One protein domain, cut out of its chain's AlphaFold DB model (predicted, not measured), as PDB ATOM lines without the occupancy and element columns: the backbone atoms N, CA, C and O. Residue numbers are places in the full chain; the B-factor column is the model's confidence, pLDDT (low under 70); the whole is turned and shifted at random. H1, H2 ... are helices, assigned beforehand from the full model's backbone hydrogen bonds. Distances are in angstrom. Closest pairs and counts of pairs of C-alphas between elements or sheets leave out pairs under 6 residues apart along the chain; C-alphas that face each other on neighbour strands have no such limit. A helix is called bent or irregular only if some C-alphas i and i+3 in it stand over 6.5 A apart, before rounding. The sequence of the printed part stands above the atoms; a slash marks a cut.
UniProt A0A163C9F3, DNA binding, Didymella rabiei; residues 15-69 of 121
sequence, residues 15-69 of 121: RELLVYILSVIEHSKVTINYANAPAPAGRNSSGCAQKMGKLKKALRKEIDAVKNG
ATOM      1  N   ARG A  15     125.706  93.592 140.415       90.69
ATOM      2  CA  ARG A  15     124.542  93.480 141.296       90.69
ATOM      3  C   ARG A  15     124.284  94.774 142.063       90.69
ATOM      4  O   ARG A  15     123.132  95.193 142.132       90.69
ATOM      5  N   GLU A  16     125.324  95.401 142.612       91.12
ATOM      6  CA  GLU A  16     125.211  96.706 143.278       91.12
ATOM      7  C   GLU A  16     124.695  97.766 142.301       91.12
ATOM      8  O   GLU A  16     123.736  98.475 142.610       91.12
ATOM      9  N   LEU A  17     125.251  97.796 141.087       92.44
ATOM     10  CA  LEU A  17     124.807  98.690 140.021       92.44
ATOM     11  C   LEU A  17     123.329  98.468 139.671       92.44
ATOM     12  O   LEU A  17     122.556  99.422 139.582       92.44
ATOM     13  N   LEU A  18     122.908  97.211 139.521       93.50
ATOM     14  CA  LEU A  18     121.529  96.862 139.191       93.50
ATOM     15  C   LEU A  18     120.541  97.278 140.288       93.50
ATOM     16  O   LEU A  18     119.495  97.854 139.987       93.50
ATOM     17  N   VAL A  19     120.857  97.000 141.557       94.19
ATOM     18  CA  VAL A  19     120.020  97.406 142.699       94.19
ATOM     19  C   VAL A  19     119.927  98.927 142.771       94.19
ATOM     20  O   VAL A  19     118.829  99.455 142.950       94.19
ATOM     21  N   TYR A  20     121.043  99.630 142.570       93.12
ATOM     22  CA  TYR A  20     121.066 101.086 142.557       93.12
ATOM     23  C   TYR A  20     120.155 101.655 141.461       93.12
ATOM     24  O   TYR A  20     119.258 102.439 141.767       93.12
ATOM     25  N   ILE A  21     120.279 101.189 140.213       94.00
ATOM     26  CA  ILE A  21     119.415 101.625 139.102       94.00
ATOM     27  C   ILE A  21     117.932 101.379 139.422       94.00
ATOM     28  O   ILE A  21     117.097 102.265 139.242       94.00
ATOM     29  N   LEU A  22     117.588 100.195 139.938       93.44
ATOM     30  CA  LEU A  22     116.208  99.875 140.311       93.44
ATOM     31  C   LEU A  22     115.690 100.763 141.451       93.44
ATOM     32  O   LEU A  22     114.526 101.168 141.420       93.44
ATOM     33  N   SER A  23     116.544 101.103 142.419       92.75
ATOM     34  CA  SER A  23     116.200 102.015 143.514       92.75
ATOM     35  C   SER A  23     115.905 103.429 143.010       92.75
ATOM     36  O   SER A  23     114.907 104.024 143.421       92.75
ATOM     37  N   VAL A  24     116.689 103.924 142.044       92.56
ATOM     38  CA  VAL A  24     116.491 105.236 141.414       92.56
ATOM     39  C   VAL A  24     115.171 105.269 140.652       92.56
ATOM     40  O   VAL A  24     114.400 106.213 140.816       92.56
ATOM     41  N   ILE A  25     114.867 104.229 139.870       92.31
ATOM     42  CA  ILE A  25     113.605 104.121 139.118       92.31
ATOM     43  C   ILE A  25     112.393 104.157 140.062       92.31
ATOM     44  O   ILE A  25     111.390 104.800 139.756       92.31
ATOM     45  N   GLU A  26     112.463 103.480 141.211       89.50
ATOM     46  CA  GLU A  26     111.366 103.493 142.186       89.50
ATOM     47  C   GLU A  26     111.247 104.819 142.935       89.50
ATOM     48  O   GLU A  26     110.132 105.296 143.143       89.50
ATOM     49  N   HIS A  27     112.370 105.431 143.314       90.62
ATOM     50  CA  HIS A  27     112.373 106.725 143.993       90.62
ATOM     51  C   HIS A  27     111.826 107.842 143.091       90.62
ATOM     52  O   HIS A  27     111.012 108.655 143.520       90.62
ATOM     53  N   SER A  28     112.221 107.842 141.817       91.50
ATOM     54  CA  SER A  28     111.759 108.801 140.803       91.50
ATOM     55  C   SER A  28     110.365 108.496 140.244       91.50
ATOM     56  O   SER A  28     109.826 109.301 139.490       91.50
ATOM     57  N   LYS A  29     109.763 107.354 140.615       89.75
ATOM     58  CA  LYS A  29     108.452 106.885 140.127       89.75
ATOM     59  C   LYS A  29     108.358 106.845 138.593       89.75
ATOM     60  O   LYS A  29     107.289 107.062 138.026       89.75
ATOM     61  N   VAL A  30     109.469 106.541 137.920       92.19
ATOM     62  CA  VAL A  30     109.531 106.489 136.453       92.19
ATOM     63  C   VAL A  30     108.712 105.311 135.924       92.19
ATOM     64  O   VAL A  30     108.906 104.155 136.317       92.19
ATOM     65  N   THR A  31     107.813 105.601 134.987       90.25
ATOM     66  CA  THR A  31     107.075 104.596 134.222       90.25
ATOM     67  C   THR A  31     107.898 104.173 133.008       90.25
ATOM     68  O   THR A  31     108.315 104.985 132.188       90.25
ATOM     69  N   ILE A  32     108.166 102.872 132.891       91.06
ATOM     70  CA  ILE A  32     108.927 102.329 131.762       91.06
ATOM     71  C   ILE A  32     107.939 101.936 130.666       91.06
ATOM     72  O   ILE A  32     107.104 101.053 130.869       91.06
ATOM     73  N   ASN A  33     108.048 102.571 129.499       92.94
ATOM     74  CA  ASN A  33     107.261 102.208 128.327       92.94
ATOM     75  C   ASN A  33     107.929 101.047 127.571       92.94
ATOM     76  O   ASN A  33     108.816 101.252 126.746       92.94
ATOM     77  N   TYR A  34     107.490  99.819 127.850       92.06
ATOM     78  CA  TYR A  34     108.021  98.614 127.201       92.06
ATOM     79  C   TYR A  34     107.533  98.409 125.763       92.06
ATOM     80  O   TYR A  34     108.112  97.585 125.064       92.06
ATOM     81  N   ALA A  35     106.476  99.100 125.325       89.75
ATOM     82  CA  ALA A  35     105.950  98.961 123.965       89.75
ATOM     83  C   ALA A  35     106.861  99.642 122.935       89.75
ATOM     84  O   ALA A  35     107.058  99.110 121.849       89.75
ATOM     85  N   ASN A  36     107.464 100.768 123.322       90.12
ATOM     86  CA  ASN A  36     108.362 101.549 122.467       90.12
ATOM     87  C   ASN A  36     109.848 101.236 122.708       90.12
ATOM     88  O   ASN A  36     110.715 101.808 122.052       90.12
ATOM     89  N   ALA A  37     110.162 100.360 123.666       89.00
ATOM     90  CA  ALA A  37     111.535  99.973 123.962       89.00
ATOM     91  C   ALA A  37     112.014  98.879 122.990       89.00
ATOM     92  O   ALA A  37     111.274  97.919 122.753       89.00
ATOM     93  N   PRO A  38     113.257  98.955 122.473       90.62
ATOM     94  CA  PRO A  38     113.816  97.894 121.647       90.62
ATOM     95  C   PRO A  38     113.896  96.596 122.459       90.62
ATOM     96  O   PRO A  38     114.566  96.522 123.493       90.62
ATOM     97  N   ALA A  39     113.180  95.569 122.004       89.44
ATOM     98  CA  ALA A  39     113.204  94.257 122.628       89.44
ATOM     99  C   ALA A  39     114.391  93.439 122.089       89.44
ATOM    100  O   ALA A  39     114.661  93.464 120.887       89.44
ATOM    101  N   PRO A  40     115.099  92.685 122.947       90.56
ATOM    102  CA  PRO A  40     116.139  91.773 122.490       90.56
ATOM    103  C   PRO A  40     115.547  90.678 121.588       90.56
ATOM    104  O   PRO A  40     114.389  90.285 121.755       90.56
ATOM    105  N   ALA A  41     116.352  90.168 120.651       91.94
ATOM    106  CA  ALA A  41     115.918  89.178 119.665       91.94
ATOM    107  C   ALA A  41     115.205  87.975 120.316       91.94
ATOM    108  O   ALA A  41     115.650  87.433 121.333       91.94
ATOM    109  N   GLY A  42     114.066  87.577 119.742       91.00
ATOM    110  CA  GLY A  42     113.243  86.477 120.256       91.00
ATOM    111  C   GLY A  42     112.475  86.789 121.550       91.00
ATOM    112  O   GLY A  42     111.947  85.872 122.180       91.00
ATOM    113  N   ARG A  43     112.405  88.055 121.984       92.56
ATOM    114  CA  ARG A  43     111.591  88.497 123.128       92.56
ATOM    115  C   ARG A  43     110.543  89.511 122.696       92.56
ATOM    116  O   ARG A  43     110.714  90.234 121.724       92.56
ATOM    117  N   ASN A  44     109.460  89.569 123.463       93.44
ATOM    118  CA  ASN A  44     108.408  90.565 123.304       93.44
ATOM    119  C   ASN A  44     108.392  91.538 124.494       93.44
ATOM    120  O   ASN A  44     108.917  91.248 125.576       93.44
ATOM    121  N   SER A  45     107.764  92.694 124.289       93.56
ATOM    122  CA  SER A  45     107.630  93.773 125.277       93.56
ATOM    123  C   SER A  45     107.010  93.297 126.596       93.56
ATOM    124  O   SER A  45     107.522  93.595 127.678       93.56
ATOM    125  N   SER A  46     105.955  92.482 126.516       93.06
ATOM    126  CA  SER A  46     105.275  91.901 127.680       93.06
ATOM    127  C   SER A  46     106.208  91.019 128.519       93.06
ATOM    128  O   SER A  46     106.268  91.142 129.744       93.06
ATOM    129  N   GLY A  47     107.017  90.179 127.875       93.19
ATOM    130  CA  GLY A  47     108.009  89.334 128.531       93.19
ATOM    131  C   GLY A  47     109.094  90.147 129.237       93.19
ATOM    132  O   GLY A  47     109.483  89.800 130.357       93.19
ATOM    133  N   CYS A  48     109.540  91.254 128.634       93.38
ATOM    134  CA  CYS A  48     110.464  92.197 129.269       93.38
ATOM    135  C   CYS A  48     109.837  92.852 130.509       93.38
ATOM    136  O   CYS A  48     110.460  92.856 131.574       93.38
ATOM    137  N   ALA A  49     108.585  93.307 130.419       94.06
ATOM    138  CA  ALA A  49     107.857  93.878 131.553       94.06
ATOM    139  C   ALA A  49     107.705  92.869 132.705       94.06
ATOM    140  O   ALA A  49     108.004  93.171 133.865       94.06
ATOM    141  N   GLN A  50     107.318  91.627 132.394       95.25
ATOM    142  CA  GLN A  50     107.207  90.552 133.381       95.25
ATOM    143  C   GLN A  50     108.555  90.223 134.032       95.25
ATOM    144  O   GLN A  50     108.621  90.004 135.246       95.25
ATOM    145  N   LYS A  51     109.638  90.177 133.246       94.19
ATOM    146  CA  LYS A  51     110.994  89.946 133.761       94.19
ATOM    147  C   LYS A  51     111.439  91.074 134.684       94.19
ATOM    148  O   LYS A  51     111.933  90.768 135.769       94.19
ATOM    149  N   MET A  52     111.186  92.329 134.324       93.56
ATOM    150  CA  MET A  52     111.479  93.473 135.187       93.56
ATOM    151  C   MET A  52     110.694  93.398 136.503       93.56
ATOM    152  O   MET A  52     111.262  93.564 137.580       93.56
ATOM    153  N   GLY A  53     109.405  93.048 136.447       94.44
ATOM    154  CA  GLY A  53     108.587  92.847 137.645       94.44
ATOM    155  C   GLY A  53     109.110  91.728 138.555       94.44
ATOM    156  O   GLY A  53     109.148  91.886 139.775       94.44
ATOM    157  N   LYS A  54     109.556  90.601 137.982       95.44
ATOM    158  CA  LYS A  54     110.185  89.505 138.742       95.44
ATOM    159  C   LYS A  54     111.504  89.941 139.381       95.44
ATOM    160  O   LYS A  54     111.757  89.590 140.531       95.44
ATOM    161  N   LEU A  55     112.309  90.720 138.662       94.25
ATOM    162  CA  LEU A  55     113.595  91.215 139.141       94.25
ATOM    163  C   LEU A  55     113.429  92.179 140.323       94.25
ATOM    164  O   LEU A  55     114.045  91.969 141.365       94.25
ATOM    165  N   LYS A  56     112.515  93.153 140.208       93.31
ATOM    166  CA  LYS A  56     112.162  94.061 141.312       93.31
ATOM    167  C   LYS A  56     111.706  93.296 142.553       93.31
ATOM    168  O   LYS A  56     112.151  93.582 143.656       93.31
ATOM    169  N   LYS A  57     110.869  92.264 142.382       94.19
ATOM    170  CA  LYS A  57     110.424  91.408 143.497       94.19
ATOM    171  C   LYS A  57     111.576  90.642 144.149       94.19
ATOM    172  O   LYS A  57     111.610  90.543 145.372       94.19
ATOM    173  N   ALA A  58     112.499  90.103 143.355       93.56
ATOM    174  CA  ALA A  58     113.637  89.340 143.862       93.56
ATOM    175  C   ALA A  58     114.613  90.214 144.665       93.56
ATOM    176  O   ALA A  58     115.096  89.783 145.709       93.56
ATOM    177  N   LEU A  59     114.850  91.446 144.206       92.94
ATOM    178  CA  LEU A  59     115.801  92.385 144.807       92.94
ATOM    179  C   LEU A  59     115.153  93.382 145.774       92.94
ATOM    180  O   LEU A  59     115.839  94.255 146.294       92.94
ATOM    181  N   ARG A  60     113.851  93.252 146.061       91.75
ATOM    182  CA  ARG A  60     113.097  94.215 146.880       91.75
ATOM    183  C   ARG A  60     113.781  94.531 148.211       91.75
ATOM    184  O   ARG A  60     113.895  95.691 148.574       91.75
ATOM    185  N   LYS A  61     114.290  93.505 148.899       91.19
ATOM    186  CA  LYS A  61     114.989  93.669 150.184       91.19
ATOM    187  C   LYS A  61     116.238  94.545 150.069       91.19
ATOM    188  O   LYS A  61     116.516  95.321 150.970       91.19
ATOM    189  N   GLU A  62     116.984  94.409 148.978       91.75
ATOM    190  CA  GLU A  62     118.201  95.190 148.730       91.75
ATOM    191  C   GLU A  62     117.867  96.604 148.274       91.75
ATOM    192  O   GLU A  62     118.507  97.552 148.709       91.75
ATOM    193  N   ILE A  63     116.829  96.757 147.450       91.88
ATOM    194  CA  ILE A  63     116.317  98.067 147.040       91.88
ATOM    195  C   ILE A  63     115.873  98.865 148.273       91.88
ATOM    196  O   ILE A  63     116.238 100.028 148.418       91.88
ATOM    197  N   ASP A  64     115.123  98.235 149.179       90.25
ATOM    198  CA  ASP A  64     114.682  98.862 150.424       90.25
ATOM    199  C   ASP A  64     115.870  99.151 151.358       90.25
ATOM    200  O   ASP A  64     115.889 100.190 152.015       90.25
ATOM    201  N   ALA A  65     116.897  98.294 151.389       89.88
ATOM    202  CA  ALA A  65     118.124  98.568 152.136       89.88
ATOM    203  C   ALA A  65     118.837  99.824 151.607       89.88
ATOM    204  O   ALA A  65     119.152 100.709 152.397       89.88
ATOM    205  N   VAL A  66     119.010  99.949 150.287       89.19
ATOM    206  CA  VAL A  66     119.652 101.119 149.658       89.19
ATOM    207  C   VAL A  66     118.863 102.401 149.911       89.19
ATOM    208  O   VAL A  66     119.453 103.426 150.244       89.19
ATOM    209  N   LYS A  67     117.528 102.354 149.835       85.06
ATOM    210  CA  LYS A  67     116.677 103.513 150.158       85.06
ATOM    211  C   LYS A  67     116.859 104.008 151.593       85.06
ATOM    212  O   LYS A  67     116.736 105.201 151.837       85.06
ATOM    213  N   ASN A  68     117.159 103.106 152.523       85.38
ATOM    214  CA  ASN A  68     117.394 103.425 153.930       85.38
ATOM    215  C   ASN A  68     118.875 103.719 154.248       85.38
ATOM    216  O   ASN A  68     119.244 103.781 155.417       85.38
ATOM    217  N   GLY A  69     119.732 103.880 153.231       79.38
ATOM    218  CA  GLY A  69     121.160 104.177 153.403       79.38
ATOM    219  C   GLY A  69     122.052 102.955 153.657       79.38
ATOM    220  O   GLY A  69     123.204 103.112 154.054       79.38
TER     221      GLY A  69
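This is residues 15 to 69 of the 121 residues of the protein "DNA binding" of Didymella rabiei (UniProt A0A163C9F3). A short helix, H1, crosses a long kinked helix, H2, nearly at right angles in the region of H2's kink, and a long link without named elements runs from the end of H1 alongside H2 to H2's far end, where H2 begins. H2 with this link makes the long axis of an elongated outline spanning 37 by 19 by 16 A. The printed part has 55 residues with two named helices, H1 and then H2, and no named strand; the class is all helix. The whole is only just loose, close to compact, with a radius of gyration of the C-alphas of 12.2 A.

Find C-alpha 15 at (124.542, 93.480, 141.296); from there H1, residues 15 to 27, runs 18.2 A to C-alpha 27 at (112.373, 106.725, 143.993). Pass residues 28 to 44 and you reach H2, residues 45 to 67, which runs 28.2 A from first to last C-alpha and ends at C-alpha 67 at (116.677, 103.513, 150.158). Look near residue 61 for its kink of 66 degrees; H2 is irregular there, with C-alphas 58 and 61 7.8 A apart.

H1 touches H2 with residues 19 to 23 alone; look at Ser 23 and Ile 63, whose C-alphas are the closest of the two helices, 5.3 A apart. Their lines are about perpendicular, at 85 degrees, though the line of H2 is a rough one. In H1 every O i to N i+4 pair is within hydrogen-bond range; in H2 17 of 19 are.

The C-alphas of Gly 42 and Gly 69 are the two farthest apart, 38.4 A. The link from H1 to H2 is long, with 17 residues. The printed part has no cut. Its mean pLDDT is 91.7, and no printed residue is under 70.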